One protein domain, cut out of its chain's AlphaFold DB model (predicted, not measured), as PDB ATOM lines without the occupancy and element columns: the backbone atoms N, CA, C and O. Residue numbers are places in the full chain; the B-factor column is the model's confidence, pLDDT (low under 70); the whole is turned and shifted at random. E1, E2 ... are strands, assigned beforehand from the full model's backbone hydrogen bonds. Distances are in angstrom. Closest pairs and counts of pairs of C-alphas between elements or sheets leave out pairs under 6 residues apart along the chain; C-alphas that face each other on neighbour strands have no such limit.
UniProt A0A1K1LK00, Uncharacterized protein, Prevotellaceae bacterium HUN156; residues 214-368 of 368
ATOM      1  N   VAL A 214     -34.058 -31.914  15.022       98.88
ATOM      2  CA  VAL A 214     -32.636 -32.042  15.375       98.88
ATOM      3  C   VAL A 214     -31.896 -30.731  15.154       98.88
ATOM      4  O   VAL A 214     -31.961 -30.130  14.078       98.88
ATOM      5  N   THR A 215     -31.172 -30.291  16.179       98.56
ATOM      6  CA  THR A 215     -30.432 -29.017  16.155       98.56
ATOM      7  C   THR A 215     -28.916 -29.184  16.143       98.56
ATOM      8  O   THR A 215     -28.209 -28.256  15.765       98.56
ATOM      9  N   ALA A 216     -28.414 -30.378  16.465       98.06
ATOM     10  CA  ALA A 216     -26.987 -30.670  16.449       98.06
ATOM     11  C   ALA A 216     -26.370 -30.530  15.047       98.06
ATOM     12  O   ALA A 216     -26.907 -31.026  14.047       98.06
ATOM     13  N   ASN A 217     -25.195 -29.896  14.992       97.75
ATOM     14  CA  ASN A 217     -24.381 -29.809  13.785       97.75
ATOM     15  C   ASN A 217     -24.034 -31.202  13.272       97.75
ATOM     16  O   ASN A 217     -23.735 -32.108  14.048       97.75
ATOM     17  N   ALA A 218     -24.087 -31.365  11.953       96.69
ATOM     18  CA  ALA A 218     -23.811 -32.626  11.281       96.69
ATOM     19  C   ALA A 218     -24.568 -33.834  11.859       96.69
ATOM     20  O   ALA A 218     -24.158 -34.975  11.633       96.69
ATOM     21  N   ALA A 219     -25.703 -33.621  12.526       98.31
ATOM     22  CA  ALA A 219     -26.585 -34.684  12.970       98.31
ATOM     23  C   ALA A 219     -27.699 -34.948  11.953       98.31
ATOM     24  O   ALA A 219     -27.723 -34.400  10.849       98.31
ATOM     25  N   ARG A 220     -28.584 -35.892  12.257       98.69
ATOM     26  CA  ARG A 220     -29.571 -36.407  11.306       98.69
ATOM     27  C   ARG A 220     -30.896 -36.580  12.012       98.69
ATOM     28  O   ARG A 220     -30.890 -36.988  13.169       98.69
ATOM     29  N   GLY A 221     -31.998 -36.316  11.319       98.88
ATOM     30  CA  GLY A 221     -33.319 -36.693  11.819       98.88
ATOM     31  C   GLY A 221     -33.391 -38.207  11.997       98.88
ATOM     32  O   GLY A 221     -33.507 -38.689  13.117       98.88
ATOM     33  N   ILE A 222     -33.200 -38.941  10.902       98.94
ATOM     34  CA  ILE A 222     -33.030 -40.396  10.878       98.94
ATOM     35  C   ILE A 222     -31.645 -40.712  10.299       98.94
ATOM     36  O   ILE A 222     -31.338 -40.315   9.171       98.94
ATOM     37  N   LYS A 223     -30.808 -41.428  11.056       98.88
ATOM     38  CA  LYS A 223     -29.564 -42.044  10.568       98.88
ATOM     39  C   LYS A 223     -29.719 -43.560  10.613       98.88
ATOM     40  O   LYS A 223     -29.799 -44.127  11.698       98.88
ATOM     41  N   SER A 224     -29.726 -44.187   9.448       98.75
ATOM     42  CA  SER A 224     -29.635 -45.635   9.290       98.75
ATOM     43  C   SER A 224     -28.269 -45.988   8.714       98.75
ATOM     44  O   SER A 224     -27.824 -45.319   7.780       98.75
ATOM     45  N   ASP A 225     -27.601 -47.006   9.254       98.62
ATOM     46  CA  ASP A 225     -26.375 -47.531   8.634       98.62
ATOM     47  C   ASP A 225     -26.691 -48.584   7.548       98.62
ATOM     48  O   ASP A 225     -25.783 -49.064   6.876       98.62
ATOM     49  N   THR A 226     -27.978 -48.873   7.314       98.19
ATOM     50  CA  THR A 226     -28.480 -49.644   6.171       98.19
ATOM     51  C   THR A 226     -29.590 -48.867   5.455       98.19
ATOM     52  O   THR A 226     -29.324 -47.837   4.837       98.19
ATOM     53  N   GLU A 227     -30.835 -49.336   5.495       98.31
ATOM     54  CA  GLU A 227     -31.962 -48.883   4.684       98.31
ATOM     55  C   GLU A 227     -33.005 -48.099   5.487       98.31
ATOM     56  O   GLU A 227     -33.070 -48.155   6.720       98.31
ATOM     57  N   VAL A 228     -33.812 -47.328   4.760       98.88
ATOM     58  CA  VAL A 228     -34.996 -46.633   5.279       98.88
ATOM     59  C   VAL A 228     -36.162 -46.964   4.358       98.88
ATOM     60  O   VAL A 228     -36.115 -46.683   3.157       98.88
ATOM     61  N   VAL A 229     -37.218 -47.549   4.917       98.88
ATOM     62  CA  VAL A 229     -38.406 -47.961   4.165       98.88
ATOM     63  C   VAL A 229     -39.646 -47.301   4.752       98.88
ATOM     64  O   VAL A 229     -39.945 -47.456   5.931       98.88
ATOM     65  N   ILE A 230     -40.394 -46.586   3.914       98.88
ATOM     66  CA  ILE A 230     -41.639 -45.911   4.286       98.88
ATOM     67  C   ILE A 230     -42.774 -46.472   3.431       98.88
ATOM     68  O   ILE A 230     -42.800 -46.330   2.201       98.88
ATOM     69  N   THR A 231     -43.729 -47.132   4.079       98.81
ATOM     70  CA  THR A 231     -44.929 -47.657   3.414       98.81
ATOM     71  C   THR A 231     -46.182 -46.859   3.768       98.81
ATOM     72  O   THR A 231     -47.105 -46.812   2.954       98.81
ATOM     73  N   ASN A 232     -46.196 -46.162   4.911       98.62
ATOM     74  CA  ASN A 232     -47.255 -45.232   5.312       98.62
ATOM     75  C   ASN A 232     -46.771 -44.249   6.407       98.62
ATOM     76  O   ASN A 232     -45.604 -44.284   6.789       98.62
ATOM     77  N   GLY A 233     -47.670 -43.391   6.909       98.56
ATOM     78  CA  GLY A 233     -47.446 -42.451   8.023       98.56
ATOM     79  C   GLY A 233     -47.480 -40.972   7.604       98.56
ATOM     80  O   GLY A 233     -47.409 -40.672   6.411       98.56
ATOM     81  N   ASP A 234     -47.596 -40.047   8.566       98.88
ATOM     82  CA  ASP A 234     -47.366 -38.598   8.372       98.88
ATOM     83  C   ASP A 234     -46.101 -38.192   9.136       98.88
ATOM     84  O   ASP A 234     -46.086 -38.097  10.363       98.88
ATOM     85  N   ILE A 235     -45.009 -38.024   8.399       98.94
ATOM     86  CA  ILE A 235     -43.661 -37.862   8.931       98.94
ATOM     87  C   ILE A 235     -43.191 -36.446   8.613       98.94
ATOM     88  O   ILE A 235     -43.103 -36.050   7.448       98.94
ATOM     89  N   THR A 236     -42.839 -35.693   9.647       98.94
ATOM     90  CA  THR A 236     -42.180 -34.393   9.549       98.94
ATOM     91  C   THR A 236     -40.796 -34.483  10.175       98.94
ATOM     92  O   THR A 236     -40.639 -34.964  11.294       98.94
ATOM     93  N   ILE A 237     -39.774 -34.032   9.449       98.94
ATOM     94  CA  ILE A 237     -38.396 -34.003   9.939       98.94
ATOM     95  C   ILE A 237     -37.801 -32.623   9.690       98.94
ATOM     96  O   ILE A 237     -37.692 -32.181   8.545       98.94
ATOM     97  N   ASN A 238     -37.356 -31.969  10.759       98.88
ATOM     98  CA  ASN A 238     -36.671 -30.688  10.696       98.88
ATOM     99  C   ASN A 238     -35.249 -30.816  11.236       98.88
ATOM    100  O   ASN A 238     -35.012 -31.334  12.329       98.88
ATOM    101  N   THR A 239     -34.291 -30.293  10.479       98.81
ATOM    102  CA  THR A 239     -32.900 -30.173  10.917       98.81
ATOM    103  C   THR A 239     -32.417 -28.734  10.773       98.81
ATOM    104  O   THR A 239     -32.738 -28.049   9.798       98.81
ATOM    105  N   THR A 240     -31.665 -28.256  11.761       98.50
ATOM    106  CA  THR A 240     -31.151 -26.872  11.793       98.50
ATOM    107  C   THR A 240     -29.636 -26.786  11.953       98.50
ATOM    108  O   THR A 240     -29.082 -25.725  11.704       98.50
ATOM    109  N   GLY A 241     -28.967 -27.887  12.315       97.75
ATOM    110  CA  GLY A 241     -27.515 -27.911  12.474       97.75
ATOM    111  C   GLY A 241     -26.763 -27.728  11.157       97.75
ATOM    112  O   GLY A 241     -27.194 -28.205  10.105       97.75
ATOM    113  N   ASP A 242     -25.609 -27.075  11.231       97.19
ATOM    114  CA  ASP A 242     -24.743 -26.809  10.086       97.19
ATOM    115  C   ASP A 242     -23.849 -28.012   9.760       97.19
ATOM    116  O   ASP A 242     -23.700 -28.957  10.544       97.19
ATOM    117  N   CYS A 243     -23.228 -27.994   8.584       95.81
ATOM    118  CA  CYS A 243     -22.136 -28.899   8.268       95.81
ATOM    119  C   CYS A 243     -20.874 -28.579   9.077       95.81
ATOM    120  O   CYS A 243     -20.562 -27.416   9.329       95.81
ATOM    121  N   ILE A 244     -20.109 -29.618   9.399       96.25
ATOM    122  CA  ILE A 244     -18.793 -29.516  10.033       96.25
ATOM    123  C   ILE A 244     -17.750 -30.147   9.123       96.25
ATOM    124  O   ILE A 244     -18.052 -31.105   8.413       96.25
ATOM    125  N   TYR A 245     -16.535 -29.613   9.151       95.62
ATOM    126  CA  TYR A 245     -15.397 -30.266   8.522       95.62
ATOM    127  C   TYR A 245     -14.916 -31.403   9.428       95.62
ATOM    128  O   TYR A 245     -14.630 -31.172  10.602       95.62
ATOM    129  N   ASP A 246     -14.872 -32.617   8.894       93.12
ATOM    130  CA  ASP A 246     -14.279 -33.781   9.537       93.12
ATOM    131  C   ASP A 246     -12.811 -33.864   9.113       93.12
ATOM    132  O   ASP A 246     -12.497 -34.120   7.950       93.12
ATOM    133  N   GLU A 247     -11.900 -33.613  10.053       94.38
ATOM    134  CA  GLU A 247     -10.459 -33.639   9.785       94.38
ATOM    135  C   GLU A 247      -9.938 -35.046   9.466       94.38
ATOM    136  O   GLU A 247      -8.928 -35.176   8.776       94.38
ATOM    137  N   THR A 248     -10.617 -36.094   9.944       93.56
ATOM    138  CA  THR A 248     -10.207 -37.490   9.729       93.56
ATOM    139  C   THR A 248     -10.529 -37.923   8.306       93.56
ATOM    140  O   THR A 248      -9.681 -38.498   7.625       93.56
ATOM    141  N   GLU A 249     -11.734 -37.593   7.843       91.25
ATOM    142  CA  GLU A 249     -12.205 -37.911   6.488       91.25
ATOM    143  C   GLU A 249     -11.802 -36.847   5.452       91.25
ATOM    144  O   GLU A 249     -11.968 -37.042   4.248       91.25
ATOM    145  N   ALA A 250     -11.269 -35.711   5.914       94.00
ATOM    146  CA  ALA A 250     -10.965 -34.528   5.116       94.00
ATOM    147  C   ALA A 250     -12.157 -34.029   4.266       94.00
ATOM    148  O   ALA A 250     -11.961 -33.459   3.188       94.00
ATOM    149  N   ASP A 251     -13.387 -34.198   4.767       92.44
ATOM    150  CA  ASP A 251     -14.643 -33.858   4.084       92.44
ATOM    151  C   ASP A 251     -15.654 -33.198   5.038       92.44
ATOM    152  O   ASP A 251     -15.514 -33.230   6.258       92.44
ATOM    153  N   TYR A 252     -16.695 -32.572   4.494       93.50
ATOM    154  CA  TYR A 252     -17.760 -31.964   5.286       93.50
ATOM    155  C   TYR A 252     -18.881 -32.960   5.601       93.50
ATOM    156  O   TYR A 252     -19.670 -33.337   4.729       93.50
ATOM    157  N   SER A 253     -19.078 -33.269   6.883       94.31
ATOM    158  CA  SER A 253     -20.295 -33.940   7.345       94.31
ATOM    159  C   SER A 253     -21.412 -32.913   7.511       94.31
ATOM    160  O   SER A 253     -21.299 -31.962   8.277       94.31
ATOM    161  N   SER A 254     -22.507 -33.068   6.770       95.19
ATOM    162  CA  SER A 254     -23.614 -32.097   6.753       95.19
ATOM    163  C   SER A 254     -24.860 -32.644   7.408       95.19
ATOM    164  O   SER A 254     -25.157 -33.814   7.194       95.19
ATOM    165  N   ALA A 255     -25.635 -31.812   8.106       97.31
ATOM    166  CA  ALA A 255     -26.925 -32.251   8.617       97.31
ATOM    167  C   ALA A 255     -27.839 -32.770   7.494       97.31
ATOM    168  O   ALA A 255     -27.768 -32.316   6.349       97.31
ATOM    169  N   ALA A 256     -28.696 -33.737   7.811       98.38
ATOM    170  CA  ALA A 256     -29.715 -34.200   6.878       98.38
ATOM    171  C   ALA A 256     -30.973 -34.671   7.598       98.38
ATOM    172  O   ALA A 256     -30.887 -35.206   8.701       98.38
ATOM    173  N   CYS A 257     -32.136 -34.539   6.970       98.88
ATOM    174  CA  CYS A 257     -33.361 -35.093   7.546       98.88
ATOM    175  C   CYS A 257     -33.275 -36.623   7.604       98.88
ATOM    176  O   CYS A 257     -33.496 -37.204   8.664       98.88
ATOM    177  N   ILE A 258     -32.841 -37.263   6.516       98.94
ATOM    178  CA  ILE A 258     -32.603 -38.707   6.445       98.94
ATOM    179  C   ILE A 258     -31.212 -38.971   5.860       98.94
ATOM    180  O   ILE A 258     -30.858 -38.417   4.817       98.94
ATOM    181  N   LYS A 259     -30.430 -39.840   6.510       98.81
ATOM    182  CA  LYS A 259     -29.241 -40.475   5.929       98.81
ATOM    183  C   LYS A 259     -29.343 -41.995   6.047       98.81
ATOM    184  O   LYS A 259     -29.657 -42.494   7.124       98.81
ATOM    185  N   CYS A 260     -29.054 -42.690   4.954       98.56
ATOM    186  CA  CYS A 260     -28.985 -44.147   4.875       98.56
ATOM    187  C   CYS A 260     -27.802 -44.572   3.990       98.56
ATOM    188  O   CYS A 260     -27.488 -43.884   3.014       98.56
ATOM    189  N   GLU A 261     -27.118 -45.660   4.342       97.94
ATOM    190  CA  GLU A 261     -25.972 -46.165   3.558       97.94
ATOM    191  C   GLU A 261     -26.402 -47.172   2.471       97.94
ATOM    192  O   GLU A 261     -25.687 -47.395   1.497       97.94
ATOM    193  N   ASN A 262     -27.610 -47.726   2.585       97.94
ATOM    194  CA  ASN A 262     -28.270 -48.528   1.558       97.94
ATOM    195  C   ASN A 262     -29.495 -47.768   1.021       97.94
ATOM    196  O   ASN A 262     -29.545 -46.539   1.049       97.94
ATOM    197  N   ALA A 263     -30.475 -48.494   0.485       97.62
ATOM    198  CA  ALA A 263     -31.600 -47.916  -0.226       97.62
ATOM    199  C   ALA A 263     -32.535 -47.098   0.680       97.62
ATOM    200  O   ALA A 263     -32.846 -47.474   1.814       97.62
ATOM    201  N   PHE A 264     -33.079 -46.024   0.108       98.88
ATOM    202  CA  PHE A 264     -34.286 -45.371   0.605       98.88
ATOM    203  C   PHE A 264     -35.460 -45.771  -0.290       98.88
ATOM    204  O   PHE A 264     -35.433 -45.537  -1.502       98.88
ATOM    205  N   THR A 265     -36.511 -46.345   0.294       98.88
ATOM    206  CA  THR A 265     -37.716 -46.743  -0.445       98.88
ATOM    207  C   THR A 265     -38.956 -46.118   0.167       98.88
ATOM    208  O   THR A 265     -39.227 -46.296   1.350       98.88
ATOM    209  N   MET A 266     -39.763 -45.452  -0.655       98.81
ATOM    210  CA  MET A 266     -41.062 -44.925  -0.253       98.81
ATOM    211  C   MET A 266     -42.159 -45.390  -1.218       98.81
ATOM    212  O   MET A 266     -42.055 -45.261  -2.441       98.81
ATOM    213  N   SER A 267     -43.214 -45.983  -0.661       98.81
ATOM    214  CA  SER A 267     -44.355 -46.523  -1.423       98.81
ATOM    215  C   SER A 267     -45.714 -45.971  -0.990       98.81
ATOM    216  O   SER A 267     -46.702 -46.167  -1.697       98.81
ATOM    217  N   GLY A 268     -45.762 -45.237   0.119       98.62
ATOM    218  CA  GLY A 268     -46.959 -44.590   0.644       98.62
ATOM    219  C   GLY A 268     -46.613 -43.594   1.749       98.62
ATOM    220  O   GLY A 268     -45.438 -43.328   1.997       98.62
ATOM    221  N   GLY A 269     -47.638 -43.029   2.391       98.75
ATOM    222  CA  GLY A 269     -47.484 -42.018   3.439       98.75
ATOM    223  C   GLY A 269     -47.113 -40.626   2.921       98.75
ATOM    224  O   GLY A 269     -47.073 -40.364   1.714       98.75
ATOM    225  N   LYS A 270     -46.849 -39.721   3.860       98.94
ATOM    226  CA  LYS A 270     -46.425 -38.340   3.643       98.94
ATOM    227  C   LYS A 270     -45.135 -38.093   4.420       98.94
ATOM    228  O   LYS A 270     -45.073 -38.341   5.615       98.94
ATOM    229  N   LEU A 271     -44.119 -37.586   3.734       98.94
ATOM    230  CA  LEU A 271     -42.816 -37.243   4.283       98.94
ATOM    231  C   LEU A 271     -42.506 -35.785   3.946       98.94
ATOM    232  O   LEU A 271     -42.292 -35.439   2.784       98.94
ATOM    233  N   THR A 272     -42.470 -34.934   4.968       98.94
ATOM    234  CA  THR A 272     -42.131 -33.512   4.863       98.94
ATOM    235  C   THR A 272     -40.803 -33.265   5.564       98.94
ATOM    236  O   THR A 272     -40.654 -33.541   6.749       98.94
ATOM    237  N   MET A 273     -39.820 -32.750   4.838       98.88
ATOM    238  CA  MET A 273     -38.459 -32.573   5.328       98.88
ATOM    239  C   MET A 273     -37.993 -31.142   5.110       98.88
ATOM    240  O   MET A 273     -38.034 -30.642   3.984       98.88
ATOM    241  N   THR A 274     -37.480 -30.517   6.168       98.81
ATOM    242  CA  THR A 274     -36.806 -29.219   6.086       98.81
ATOM    243  C   THR A 274     -35.422 -29.303   6.714       98.81
ATOM    244  O   THR A 274     -35.284 -29.568   7.905       98.81
ATOM    245  N   SER A 275     -34.377 -29.020   5.939       98.31
ATOM    246  CA  SER A 275     -33.030 -28.804   6.478       98.31
ATOM    247  C   SER A 275     -32.610 -27.357   6.258       98.31
ATOM    248  O   SER A 275     -32.523 -26.878   5.124       98.31
ATOM    249  N   SER A 276     -32.420 -26.623   7.348       97.75
ATOM    250  CA  SER A 276     -32.170 -25.177   7.313       97.75
ATOM    251  C   SER A 276     -30.733 -24.777   7.608       97.75
ATOM    252  O   SER A 276     -30.328 -23.697   7.183       97.75
ATOM    253  N   GLY A 277     -29.967 -25.658   8.251       96.31
ATOM    254  CA  GLY A 277     -28.542 -25.450   8.473       96.31
ATOM    255  C   GLY A 277     -27.734 -25.490   7.177       96.31
ATOM    256  O   GLY A 277     -28.136 -26.061   6.153       96.31
ATOM    257  N   ASP A 278     -26.571 -24.862   7.224       95.06
ATOM    258  CA  ASP A 278     -25.619 -24.778   6.132       95.06
ATOM    259  C   ASP A 278     -25.127 -26.168   5.696       95.06
ATOM    260  O   ASP A 278     -24.848 -27.047   6.509       95.06
ATOM    261  N   GLY A 279     -25.068 -26.411   4.382       93.62
ATOM    262  CA  GLY A 279     -24.768 -27.741   3.831       93.62
ATOM    263  C   GLY A 279     -25.882 -28.790   3.988       93.62
ATOM    264  O   GLY A 279     -25.702 -29.932   3.555       93.62
ATOM    265  N   GLY A 280     -27.021 -28.414   4.581       95.69
ATOM    266  CA  GLY A 280     -28.133 -29.300   4.911       95.69
ATOM    267  C   GLY A 280     -28.685 -30.106   3.733       95.69
ATOM    268  O   GLY A 280     -28.704 -29.648   2.583       95.69
ATOM    269  N   LYS A 281     -29.156 -31.323   4.028       97.81
ATOM    270  CA  LYS A 281     -29.779 -32.226   3.052       97.81
ATOM    271  C   LYS A 281     -31.173 -32.686   3.486       97.81
ATOM    272  O   LYS A 281     -31.450 -32.832   4.673       97.81
ATOM    273  N   GLY A 282     -32.075 -32.933   2.539       98.56
ATOM    274  CA  GLY A 282     -33.330 -33.629   2.850       98.56
ATOM    275  C   GLY A 282     -33.048 -35.120   3.022       98.56
ATOM    276  O   GLY A 282     -32.992 -35.613   4.144       98.56
ATOM    277  N   VAL A 283     -32.755 -35.804   1.915       98.81
ATOM    278  CA  VAL A 283     -32.308 -37.209   1.903       98.81
ATOM    279  C   VAL A 283     -30.858 -37.295   1.429       98.81
ATOM    280  O   VAL A 283     -30.500 -36.671   0.430       98.81
ATOM    281  N   ASN A 284     -30.032 -38.074   2.127       98.56
ATOM    282  CA  ASN A 284     -28.672 -38.437   1.728       98.56
ATOM    283  C   ASN A 284     -28.504 -39.963   1.769       98.56
ATOM    284  O   ASN A 284     -28.278 -40.538   2.832       98.56
ATOM    285  N   CYS A 285     -28.643 -40.597   0.613       98.50
ATOM    286  CA  CYS A 285     -28.637 -42.041   0.418       98.50
ATOM    287  C   CYS A 285     -27.387 -42.446  -0.378       98.50
ATOM    288  O   CYS A 285     -27.143 -41.885  -1.447       98.50
ATOM    289  N   ALA A 286     -26.601 -43.404   0.121       98.19
ATOM    290  CA  ALA A 286     -25.408 -43.889  -0.592       98.19
ATOM    291  C   ALA A 286     -25.724 -44.940  -1.680       98.19
ATOM    292  O   ALA A 286     -24.859 -45.331  -2.467       98.19
ATOM    293  N   ASP A 287     -26.977 -45.390  -1.760       98.50
ATOM    294  CA  ASP A 287     -27.476 -46.256  -2.830       98.50
ATOM    295  C   ASP A 287     -28.644 -45.579  -3.580       98.50
ATOM    296  O   ASP A 287     -28.705 -44.352  -3.696       98.50
ATOM    297  N   VAL A 288     -29.567 -46.370  -4.121       98.56
ATOM    298  CA  VAL A 288     -30.727 -45.909  -4.876       98.56
ATOM    299  C   VAL A 288     -31.848 -45.389  -3.972       98.56
ATOM    300  O   VAL A 288     -32.217 -45.991  -2.960       98.56
ATOM    301  N   ILE A 289     -32.456 -44.287  -4.403       98.88
ATOM    302  CA  ILE A 289     -33.719 -43.765  -3.880       98.88
ATOM    303  C   ILE A 289     -34.845 -44.227  -4.804       98.88
ATOM    304  O   ILE A 289     -34.807 -43.957  -6.003       98.88
ATOM    305  N   THR A 290     -35.871 -44.881  -4.257       98.88
ATOM    306  CA  THR A 290     -37.042 -45.331  -5.026       98.88
ATOM    307  C   THR A 290     -38.342 -44.787  -4.435       98.88
ATOM    308  O   THR A 290     -38.703 -45.116  -3.306       98.88
ATOM    309  N   LEU A 291     -39.086 -44.011  -5.228       98.81
ATOM    310  CA  LEU A 291     -40.445 -43.563  -4.921       98.81
ATOM    311  C   LEU A 291     -41.448 -44.248  -5.861       98.81
ATOM    312  O   LEU A 291     -41.415 -44.067  -7.082       98.81
ATOM    313  N   THR A 292     -42.358 -45.032  -5.287       98.81
ATOM    314  CA  THR A 292     -43.435 -45.729  -6.022       98.81
ATOM    315  C   THR A 292     -44.837 -45.239  -5.652       98.81
ATOM    316  O   THR A 292     -45.809 -45.616  -6.303       98.81
ATOM    317  N   GLY A 293     -44.953 -44.393  -4.627       98.50
ATOM    318  CA  GLY A 293     -46.210 -43.854  -4.113       98.50
ATOM    319  C   GLY A 293     -45.976 -42.943  -2.905       98.50
ATOM    320  O   GLY A 293     -44.846 -42.800  -2.447       98.50
ATOM    321  N   GLY A 294     -47.046 -42.334  -2.389       98.81
ATOM    322  CA  GLY A 294     -46.978 -41.380  -1.275       98.81
ATOM    323  C   GLY A 294     -46.627 -39.949  -1.698       98.81
ATOM    324  O   GLY A 294     -46.685 -39.601  -2.880       98.81
ATOM    325  N   SER A 295     -46.307 -39.099  -0.723       98.88
ATOM    326  CA  SER A 295     -45.917 -37.700  -0.931       98.88
ATOM    327  C   SER A 295     -44.606 -37.384  -0.226       98.88
ATOM    328  O   SER A 295     -44.550 -37.425   0.997       98.88
ATOM    329  N   LEU A 296     -43.561 -37.054  -0.984       98.88
ATOM    330  CA  LEU A 296     -42.268 -36.617  -0.463       98.88
ATOM    331  C   LEU A 296     -42.061 -35.138  -0.795       98.88
ATOM    332  O   LEU A 296     -42.041 -34.767  -1.968       98.88
ATOM    333  N   SER A 297     -41.854 -34.307   0.225       98.94
ATOM    334  CA  SER A 297     -41.405 -32.920   0.087       98.94
ATOM    335  C   SER A 297     -40.110 -32.714   0.869       98.94
ATOM    336  O   SER A 297     -40.068 -32.934   2.076       98.94
ATOM    337  N   ALA A 298     -39.047 -32.306   0.182       98.88
ATOM    338  CA  ALA A 298     -37.728 -32.054   0.741       98.88
ATOM    339  C   ALA A 298     -37.290 -30.626   0.412       98.88
ATOM    340  O   ALA A 298     -37.059 -30.288  -0.751       98.88
ATOM    341  N   ILE A 299     -37.152 -29.785   1.433       98.75
ATOM    342  CA  ILE A 299     -36.762 -28.384   1.289       98.75
ATOM    343  C   ILE A 299     -35.467 -28.142   2.058       98.75
ATOM    344  O   ILE A 299     -35.328 -28.478   3.231       98.75
ATOM    345  N   THR A 300     -34.502 -27.523   1.392       98.06
ATOM    346  CA  THR A 300     -33.198 -27.187   1.970       98.06
ATOM    347  C   THR A 300     -32.913 -25.701   1.784       98.06
ATOM    348  O   THR A 300     -33.024 -25.169   0.676       98.06
ATOM    349  N   THR A 301     -32.586 -25.005   2.876       96.81
ATOM    350  CA  THR A 301     -32.485 -23.529   2.891       96.81
ATOM    351  C   THR A 301     -31.127 -22.980   3.334       96.81
ATOM    352  O   THR A 301     -30.903 -21.772   3.199       96.81
ATOM    353  N   GLY A 302     -30.205 -23.848   3.764       90.88
ATOM    354  CA  GLY A 302     -28.811 -23.500   4.046       90.88
ATOM    355  C   GLY A 302     -28.088 -22.905   2.832       90.88
ATOM    356  O   GLY A 302     -28.399 -23.221   1.677       90.88
ATOM    357  N   GLY A 303     -27.158 -21.986   3.084       82.81
ATOM    358  CA  GLY A 303     -26.476 -21.180   2.070       82.81
ATOM    359  C   GLY A 303     -25.031 -21.586   1.767       82.81
ATOM    360  O   GLY A 303     -24.546 -21.238   0.690       82.81
ATOM    361  N   ASN A 304     -24.347 -22.294   2.669       85.00
ATOM    362  CA  ASN A 304     -22.945 -22.681   2.479       85.00
ATOM    363  C   ASN A 304     -22.788 -23.850   1.492       85.00
ATOM    364  O   ASN A 304     -23.368 -24.921   1.676       85.00
ATOM    365  N   GLU A 305     -21.970 -23.652   0.458       85.31
ATOM    366  CA  GLU A 305     -21.729 -24.641  -0.598       85.31
ATOM    367  C   GLU A 305     -20.659 -25.684  -0.236       85.31
ATOM    368  O   GLU A 305     -20.624 -26.736  -0.875       85.31
ATOM    369  N   ASN A 306     -19.860 -25.470   0.819       87.50
ATOM    370  CA  ASN A 306     -18.842 -26.431   1.265       87.50
ATOM    371  C   ASN A 306     -19.463 -27.787   1.633       87.50
ATOM    372  O   ASN A 306     -18.960 -28.830   1.227       87.50
ATOM    373  N   GLY A 307     -20.613 -27.773   2.317       86.56
ATOM    374  CA  GLY A 307     -21.382 -28.982   2.628       86.56
ATOM    375  C   GLY A 307     -22.199 -29.535   1.451       86.56
ATOM    376  O   GLY A 307     -22.917 -30.523   1.615       86.56
ATOM    377  N   LYS A 308     -22.117 -28.913   0.264       90.94
ATOM    378  CA  LYS A 308     -22.805 -29.316  -0.974       90.94
ATOM    379  C   LYS A 308     -24.292 -29.627  -0.728       90.94
ATOM    380  O   LYS A 308     -24.696 -30.777  -0.930       90.94
ATOM    381  N   PRO A 309     -25.105 -28.648  -0.285       95.12
ATOM    382  CA  PRO A 309     -26.504 -28.877   0.078       95.12
ATOM    383  C   PRO A 309     -27.282 -29.513  -1.081       95.12
ATOM    384  O   PRO A 309     -27.009 -29.220  -2.247       95.12
ATOM    385  N   LYS A 310     -28.213 -30.417  -0.759       96.56
ATOM    386  CA  LYS A 310     -29.067 -31.145  -1.716       96.56
ATOM    387  C   LYS A 310     -30.411 -31.439  -1.077       96.56
ATOM    388  O   LYS A 310     -30.440 -31.967   0.031       96.56
ATOM    389  N   ALA A 311     -31.521 -31.204  -1.767       98.31
ATOM    390  CA  ALA A 311     -32.808 -31.640  -1.227       98.31
ATOM    391  C   ALA A 311     -32.902 -33.175  -1.199       98.31
ATOM    392  O   ALA A 311     -33.254 -33.745  -0.170       98.31
ATOM    393  N   VAL A 312     -32.512 -33.854  -2.280       98.81
ATOM    394  CA  VAL A 312     -32.512 -35.320  -2.372       98.81
ATOM    395  C   VAL A 312     -31.241 -35.789  -3.082       98.81
ATOM    396  O   VAL A 312     -31.005 -35.420  -4.229       98.81
ATOM    397  N   LYS A 313     -30.421 -36.599  -2.409       98.44
ATOM    398  CA  LYS A 313     -29.187 -37.185  -2.947       98.44
ATOM    399  C   LYS A 313     -29.224 -38.706  -2.835       98.44
ATOM    400  O   LYS A 313     -29.398 -39.205  -1.725       98.44
ATOM    401  N   GLY A 314     -29.041 -39.405  -3.952       98.38
ATOM    402  CA  GLY A 314     -28.924 -40.863  -4.023       98.38
ATOM    403  C   GLY A 314     -27.759 -41.267  -4.920       98.38
ATOM    404  O   GLY A 314     -27.893 -41.169  -6.132       98.38
ATOM    405  N   ASP A 315     -26.642 -41.735  -4.363       97.81
ATOM    406  CA  ASP A 315     -25.368 -41.874  -5.101       97.81
ATOM    407  C   ASP A 315     -25.402 -42.850  -6.287       97.81
ATOM    408  O   ASP A 315     -24.509 -42.821  -7.132       97.81
ATOM    409  N   LYS A 316     -26.422 -43.716  -6.366       98.19
ATOM    410  CA  LYS A 316     -26.602 -44.662  -7.482       98.19
ATOM    411  C   LYS A 316     -27.878 -44.447  -8.293       98.19
ATOM    412  O   LYS A 316     -28.136 -45.210  -9.225       98.19
ATOM    413  N   GLY A 317     -28.707 -43.464  -7.945       98.38
ATOM    414  CA  GLY A 317     -29.966 -43.239  -8.649       98.38
ATOM    415  C   GLY A 317     -31.076 -42.630  -7.803       98.38
ATOM    416  O   GLY A 317     -31.196 -42.881  -6.605       98.38
ATOM    417  N   ILE A 318     -31.960 -41.897  -8.480       98.88
ATOM    418  CA  ILE A 318     -33.252 -41.449  -7.956       98.88
ATOM    419  C   ILE A 318     -34.321 -41.898  -8.954       98.88
ATOM    420  O   ILE A 318     -34.356 -41.411 -10.082       98.88
ATOM    421  N   ILE A 319     -35.173 -42.842  -8.555       98.81
ATOM    422  CA  ILE A 319     -36.197 -43.457  -9.406       98.81
ATOM    423  C   ILE A 319     -37.581 -43.056  -8.897       98.81
ATOM    424  O   ILE A 319     -37.954 -43.363  -7.765       98.81
ATOM    425  N   LEU A 320     -38.359 -42.403  -9.757       98.88
ATOM    426  CA  LEU A 320     -39.712 -41.934  -9.474       98.88
ATOM    427  C   LEU A 320     -40.692 -42.667 -10.392       98.88
ATOM    428  O   LEU A 320     -40.540 -42.626 -11.609       98.88
ATOM    429  N   SER A 321     -41.691 -43.337  -9.826       98.69
ATOM    430  CA  SER A 321     -42.659 -44.146 -10.592       98.69
ATOM    431  C   SER A 321     -44.111 -44.028 -10.117       98.69
ATOM    432  O   SER A 321     -44.997 -44.679 -10.667       98.69
ATOM    433  N   GLY A 322     -44.361 -43.214  -9.090       98.44
ATOM    434  CA  GLY A 322     -45.688 -42.964  -8.539       98.44
ATOM    435  C   GLY A 322     -45.651 -41.937  -7.408       98.44
ATOM    436  O   GLY A 322     -44.584 -41.629  -6.876       98.44
ATOM    437  N   GLY A 323     -46.822 -41.424  -7.024       98.50
ATOM    438  CA  GLY A 323     -46.974 -40.462  -5.930       98.50
ATOM    439  C   GLY A 323     -46.659 -39.014  -6.315       98.50
ATOM    440  O   GLY A 323     -46.746 -38.621  -7.476       98.50
ATOM    441  N   SER A 324     -46.304 -38.206  -5.316       98.81
ATOM    442  CA  SER A 324     -45.850 -36.823  -5.492       98.81
ATOM    443  C   SER A 324     -44.455 -36.643  -4.906       98.81
ATOM    444  O   SER A 324     -44.171 -37.077  -3.791       98.81
ATOM    445  N   PHE A 325     -43.587 -35.998  -5.672       98.94
ATOM    446  CA  PHE A 325     -42.209 -35.714  -5.316       98.94
ATOM    447  C   PHE A 325     -41.948 -34.222  -5.480       98.94
ATOM    448  O   PHE A 325     -42.181 -33.658  -6.550       98.94
ATOM    449  N   HIS A 326     -41.437 -33.588  -4.433       98.94
ATOM    450  CA  HIS A 326     -40.995 -32.204  -4.450       98.94
ATOM    451  C   HIS A 326     -39.649 -32.090  -3.744       98.94
ATOM    452  O   HIS A 326     -39.528 -32.396  -2.563       98.94
ATOM    453  N   ALA A 327     -38.636 -31.633  -4.464       98.88
ATOM    454  CA  ALA A 327     -37.307 -31.367  -3.944       98.88
ATOM    455  C   ALA A 327     -36.926 -29.930  -4.300       98.88
ATOM    456  O   ALA A 327     -36.941 -29.552  -5.471       98.88
ATOM    457  N   LYS A 328     -36.585 -29.121  -3.297       98.69
ATOM    458  CA  LYS A 328     -36.214 -27.717  -3.477       98.69
ATOM    459  C   LYS A 328     -34.986 -27.364  -2.656       98.69
ATOM    460  O   LYS A 328     -34.927 -27.623  -1.454       98.69
ATOM    461  N   VAL A 329     -34.020 -26.726  -3.303       97.69
ATOM    462  CA  VAL A 329     -32.762 -26.309  -2.683       97.69
ATOM    463  C   VAL A 329     -32.540 -24.818  -2.915       97.69
ATOM    464  O   VAL A 329     -32.848 -24.284  -3.981       97.69
ATOM    465  N   LYS A 330     -31.975 -24.123  -1.926       96.25
ATOM    466  CA  LYS A 330     -31.547 -22.725  -2.095       96.25
ATOM    467  C   LYS A 330     -30.255 -22.601  -2.909       96.25
ATOM    468  O   LYS A 330     -30.089 -21.642  -3.662       96.25
ATOM    469  N   LYS A 331     -29.325 -23.544  -2.741       92.69
ATOM    470  CA  LYS A 331     -27.971 -23.540  -3.321       92.69
ATOM    471  C   LYS A 331     -27.593 -24.930  -3.819       92.69
ATOM    472  O   LYS A 331     -27.945 -25.897  -3.174       92.69
ATOM    473  N   SER A 332     -26.832 -25.042  -4.909       93.25
ATOM    474  CA  SER A 332     -26.500 -26.325  -5.561       93.25
ATOM    475  C   SER A 332     -27.708 -27.007  -6.244       93.25
ATOM    476  O   SER A 332     -28.482 -26.313  -6.905       93.25
ATOM    477  N   TRP A 333     -27.821 -28.339  -6.168       96.19
ATOM    478  CA  TRP A 333     -28.793 -29.159  -6.903       96.19
ATOM    479  C   TRP A 333     -29.945 -29.652  -6.020       96.19
ATOM    480  O   TRP A 333     -29.735 -30.101  -4.896       96.19
ATOM    481  N   ALA A 334     -31.179 -29.585  -6.518       98.06
ATOM    482  CA  ALA A 334     -32.332 -30.156  -5.825       98.06
ATOM    483  C   ALA A 334     -32.224 -31.681  -5.752       98.06
ATOM    484  O   ALA A 334     -32.400 -32.253  -4.676       98.06
ATOM    485  N   CYS A 335     -31.878 -32.311  -6.872       98.69
ATOM    486  CA  CYS A 335     -31.629 -33.740  -6.976       98.69
ATOM    487  C   CYS A 335     -30.201 -33.988  -7.450       98.69
ATOM    488  O   CYS A 335     -29.733 -33.287  -8.340       98.69
ATOM    489  N   ASP A 336     -29.544 -34.972  -6.849       97.94
ATOM    490  CA  ASP A 336     -28.218 -35.456  -7.232       97.94
ATOM    491  C   ASP A 336     -28.234 -36.983  -7.185       97.94
ATOM    492  O   ASP A 336     -28.505 -37.564  -6.130       97.94
ATOM    493  N   ASN A 337     -28.009 -37.626  -8.330       97.38
ATOM    494  CA  ASN A 337     -27.992 -39.084  -8.435       97.38
ATOM    495  C   ASN A 337     -26.583 -39.685  -8.602       97.38
ATOM    496  O   ASN A 337     -26.466 -40.829  -9.040       97.38
ATOM    497  N   GLY A 338     -25.533 -38.905  -8.321       94.62
ATOM    498  CA  GLY A 338     -24.138 -39.300  -8.529       94.62
ATOM    499  C   GLY A 338     -23.606 -39.052  -9.945       94.62
ATOM    500  O   GLY A 338     -22.451 -39.371 -10.218       94.62
ATOM    501  N   THR A 339     -24.413 -38.495 -10.856       95.81
ATOM    502  CA  THR A 339     -23.951 -38.076 -12.189       95.81
ATOM    503  C   THR A 339     -23.214 -36.735 -12.154       95.81
ATOM    504  O   THR A 339     -23.590 -35.825 -11.416       95.81
ATOM    505  N   ASP A 340     -22.240 -36.561 -13.048       94.06
ATOM    506  CA  ASP A 340     -21.559 -35.279 -13.296       94.06
ATOM    507  C   ASP A 340     -22.304 -34.389 -14.317       94.06
ATOM    508  O   ASP A 340     -21.771 -33.392 -14.807       94.06
ATOM    509  N   SER A 341     -23.533 -34.754 -14.695       96.19
ATOM    510  CA  SER A 341     -24.308 -34.011 -15.689       96.19
ATOM    511  C   SER A 341     -24.711 -32.611 -15.220       96.19
ATOM    512  O   SER A 341     -25.205 -32.416 -14.111       96.19
ATOM    513  N   GLU A 342     -24.624 -31.633 -16.123       96.06
ATOM    514  CA  GLU A 342     -25.194 -30.293 -15.930       96.06
ATOM    515  C   GLU A 342     -26.657 -30.182 -16.407       96.06
ATOM    516  O   GLU A 342     -27.249 -29.099 -16.379       96.06
ATOM    517  N   ILE A 343     -27.280 -31.293 -16.818       97.25
ATOM    518  CA  ILE A 343     -28.676 -31.352 -17.267       97.25
ATOM    519  C   ILE A 343     -29.552 -31.900 -16.138       97.25
ATOM    520  O   ILE A 343     -29.470 -33.067 -15.775       97.25
ATOM    521  N   ALA A 344     -30.464 -31.078 -15.613       97.38
ATOM    522  CA  ALA A 344     -31.295 -31.449 -14.461       97.38
ATOM    523  C   ALA A 344     -32.151 -32.707 -14.656       97.38
ATOM    524  O   ALA A 344     -32.337 -33.467 -13.709       97.38
ATOM    525  N   SER A 345     -32.639 -32.966 -15.870       97.12
ATOM    526  CA  SER A 345     -33.408 -34.181 -16.167       97.12
ATOM    527  C   SER A 345     -32.588 -35.469 -16.121       97.12
ATOM    528  O   SER A 345     -33.181 -36.538 -16.088       97.12
ATOM    529  N   GLU A 346     -31.255 -35.399 -16.106       98.19
ATOM    530  CA  GLU A 346     -30.387 -36.579 -15.987       98.19
ATOM    531  C   GLU A 346     -30.117 -36.968 -14.521       98.19
ATOM    532  O   GLU A 346     -29.603 -38.054 -14.260       98.19
ATOM    533  N   HIS A 347     -30.521 -36.126 -13.557       98.31
ATOM    534  CA  HIS A 347     -30.402 -36.387 -12.113       98.31
ATOM    535  C   HIS A 347     -31.568 -37.204 -11.535       98.31
ATOM    536  O   HIS A 347     -31.534 -37.596 -10.371       98.31
ATOM    537  N   VAL A 348     -32.621 -37.463 -12.316       98.44
ATOM    538  CA  VAL A 348     -33.795 -38.239 -11.888       98.44
ATOM    539  C   VAL A 348     -34.302 -39.133 -13.015       98.44
ATOM    540  O   VAL A 348     -34.428 -38.706 -14.159       98.44
ATOM    541  N   THR A 349     -34.667 -40.368 -12.683       98.62
ATOM    542  CA  THR A 349     -35.316 -41.302 -13.608       98.62
ATOM    543  C   THR A 349     -36.814 -41.307 -13.337       98.62
ATOM    544  O   THR A 349     -37.268 -41.842 -12.326       98.62
ATOM    545  N   VAL A 350     -37.595 -40.721 -14.246       98.56
ATOM    546  CA  VAL A 350     -39.063 -40.691 -14.170       98.56
ATOM    547  C   VAL A 350     -39.642 -41.820 -15.027       98.56
ATOM    548  O   VAL A 350     -39.461 -41.845 -16.240       98.56
ATOM    549  N   MET A 351     -40.347 -42.756 -14.392       98.19
ATOM    550  CA  MET A 351     -40.928 -43.945 -15.015       98.19
ATOM    551  C   MET A 351     -42.453 -43.837 -15.053       98.19
ATOM    552  O   MET A 351     -43.107 -43.902 -14.018       98.19
ATOM    553  N   GLY A 352     -43.029 -43.723 -16.249       96.12
ATOM    554  CA  GLY A 352     -44.472 -43.556 -16.451       96.12
ATOM    555  C   GLY A 352     -44.818 -42.182 -17.023       96.12
ATOM    556  O   GLY A 352     -43.956 -41.505 -17.579       96.12
ATOM    557  N   THR A 353     -46.083 -41.782 -16.900       97.19
ATOM    558  CA  THR A 353     -46.597 -40.524 -17.463       97.19
ATOM    559  C   THR A 353     -47.106 -39.629 -16.335       97.19
ATOM    560  O   THR A 353     -48.277 -39.745 -15.974       97.19
ATOM    561  N   PRO A 354     -46.255 -38.774 -15.741       97.94
ATOM    562  CA  PRO A 354     -46.702 -37.867 -14.695       97.94
ATOM    563  C   PRO A 354     -47.672 -36.811 -15.244       97.94
ATOM    564  O   PRO A 354     -47.545 -36.364 -16.387       97.94
ATOM    565  N   SER A 355     -48.621 -36.386 -14.411       98.38
ATOM    566  CA  SER A 355     -49.501 -35.243 -14.685       98.38
ATOM    567  C   SER A 355     -48.766 -33.898 -14.600       98.38
ATOM    568  O   SER A 355     -49.143 -32.946 -15.283       98.38
ATOM    569  N   GLU A 356     -47.686 -33.828 -13.816       98.31
ATOM    570  CA  GLU A 356     -46.782 -32.679 -13.728       98.31
ATOM    571  C   GLU A 356     -45.328 -33.158 -13.651       98.31
ATOM    572  O   GLU A 356     -45.003 -34.025 -12.842       98.31
ATOM    573  N   ALA A 357     -44.438 -32.571 -14.455       97.94
ATOM    574  CA  ALA A 357     -42.997 -32.782 -14.359       97.94
ATOM    575  C   ALA A 357     -42.254 -31.471 -14.645       97.94
ATOM    576  O   ALA A 357     -42.127 -31.041 -15.791       97.94
ATOM    577  N   ASN A 358     -41.764 -30.835 -13.585       98.38
ATOM    578  CA  ASN A 358     -40.882 -29.680 -13.643       98.38
ATOM    579  C   ASN A 358     -39.535 -30.081 -13.036       98.38
ATOM    580  O   ASN A 358     -39.454 -30.342 -11.838       98.38
ATOM    581  N   ILE A 359     -38.495 -30.174 -13.862       98.62
ATOM    582  CA  ILE A 359     -37.173 -30.644 -13.442       98.62
ATOM    583  C   ILE A 359     -36.152 -29.564 -13.787       98.62
ATOM    584  O   ILE A 359     -35.718 -29.432 -14.931       98.62
ATOM    585  N   THR A 360     -35.774 -28.778 -12.784       98.62
ATOM    586  CA  THR A 360     -34.738 -27.746 -12.889       98.62
ATOM    587  C   THR A 360     -33.645 -27.991 -11.861       98.62
ATOM    588  O   THR A 360     -33.818 -28.756 -10.915       98.62
ATOM    589  N   LYS A 361     -32.509 -27.301 -12.015       97.19
ATOM    590  CA  LYS A 361     -31.365 -27.432 -11.105       97.19
ATOM    591  C   LYS A 361     -31.744 -27.214  -9.636       97.19
ATOM    592  O   LYS A 361     -31.260 -27.946  -8.785       97.19
ATOM    593  N   GLN A 362     -32.604 -26.237  -9.334       97.31
ATOM    594  CA  GLN A 362     -32.931 -25.854  -7.952       97.31
ATOM    595  C   GLN A 362     -34.291 -26.345  -7.450       97.31
ATOM    596  O   GLN A 362     -34.569 -26.268  -6.250       97.31
ATOM    597  N   GLU A 363     -35.137 -26.855  -8.339       98.56
ATOM    598  CA  GLU A 363     -36.455 -27.359  -7.982       98.56
ATOM    599  C   GLU A 363     -36.859 -28.493  -8.920       98.56
ATOM    600  O   GLU A 363     -36.885 -28.332 -10.143       98.56
ATOM    601  N   VAL A 364     -37.178 -29.638  -8.323       98.81
ATOM    602  CA  VAL A 364     -37.739 -30.800  -9.001       98.81
ATOM    603  C   VAL A 364     -39.107 -31.074  -8.400       98.81
ATOM    604  O   VAL A 364     -39.239 -31.271  -7.193       98.81
ATOM    605  N   LYS A 365     -40.132 -31.085  -9.242       98.81
ATOM    606  CA  LYS A 365     -41.505 -31.397  -8.871       98.81
ATOM    607  C   LYS A 365     -42.090 -32.370  -9.884       98.81
ATOM    608  O   LYS A 365     -42.164 -32.057 -11.070       98.81
ATOM    609  N   VAL A 366     -42.491 -33.546  -9.414       98.81
ATOM    610  CA  VAL A 366     -43.097 -34.601 -10.232       98.81
ATOM    611  C   VAL A 366     -44.348 -35.113  -9.525       98.81
ATOM    612  O   VAL A 366     -44.289 -35.458  -8.346       98.81
ATOM    613  N   ILE A 367     -45.480 -35.156 -10.226       98.69
ATOM    614  CA  ILE A 367     -46.753 -35.672  -9.708       98.69
ATOM    615  C   ILE A 367     -47.292 -36.694 -10.702       98.69
ATOM    616  O   ILE A 367     -47.486 -36.364 -11.872       98.69
ATOM    617  N   PHE A 368     -47.524 -37.920 -10.237       98.12
ATOM    618  CA  PHE A 368     -48.092 -39.012 -11.030       98.12
ATOM    619  C   PHE A 368     -49.614 -39.026 -10.999       98.12
ATOM    620  O   PHE A 368     -50.189 -38.790  -9.912       98.12
TER     621      PHE A 368
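This is residues 214 to 368 of the 368 residues of an uncharacterized protein of Prevotellaceae bacterium HUN156 (UniProt A0A1K1LK00). The chain is wound in stacked turns, a solenoid with three sheets as its walls: E1 E2 E3, E6 E7 E8, E9 E10 E11 and E12 E13 E14 make four turns, with one strand in each wall. E15 begins another turn, the hairpin E16 and E17 extends the largest sheet beyond E14, and the small hairpin E4 and E5 is set off to one side. The printed part has 155 residues with no named helix and 17 named strands, E1 to E17 along the chain. The largest sheet, E3 E8 E11 E14 E17 E16, is mixed; E1 E6 E9 E12 E15 and E2 E7 E10 E13 are parallel. The class is all strand, though under half of the residues, 75 of 155, are in named strands; the whole is compact, with a radius of gyration of the C-alphas of 14.1 A and spans of 45 by 34 by 23 A.

In the largest sheet, E3 is residues 234 to 239 (16.9 A), E8 270 to 275 (16.7 A), E11 295 to 300 (16.8 A), E14 324 to 329 (17.0 A), E17 363 to 367 (13.3 A) and E16 356 to 359. The second holds E1, 220 to 224, E6, 256 to 260, E9, 281 to 285, E12, 310 to 314, and E15, 333 to 336. The third holds E2, 228 to 230, E7, 264 to 266, E10, 289 to 291, and E13, 318 to 320. E4 is 244 to 246 and E5 is 251 to 253. C-alpha 220 is at (-29.571, -36.407, 11.306) and C-alpha 367 at (-46.753, -35.672, -9.708).

In the largest sheet E3 and E16 are edge strands. E11 and E14 are parallel at 1 degree, with N 298 and O 326 within hydrogen-bond range at 2.8 A. E14 and E17 are antiparallel at 176 degrees, with N 327 and O 364 at 2.8 A; the hairpin E16 and E17 has N 358 and O 365 at 2.8 A. The closest C-alphas of E9 and E11, Gly 282 and Ala 298, are 5.1 A apart. E6 and E9 are parallel at 2 degrees, with N 284 and O 258 at 2.8 A. E7 and E10 are parallel at 3 degrees, with N 266 and O 290 at 2.9 A. The hairpin E4 and E5 has N 246 and O 251 at 2.8 A; E5 and E6 are apart.

The farthest C-alphas, those of Thr 248 and Ser 355, are 46.3 A apart. The printed part has no cut. The link from E15 to E16 is long, 19 residues; within it residues 349 to 350 pair parallel with residues 319 to 320 of E13. Mean pLDDT of the printed part is 97.3, and no printed residue is under 70.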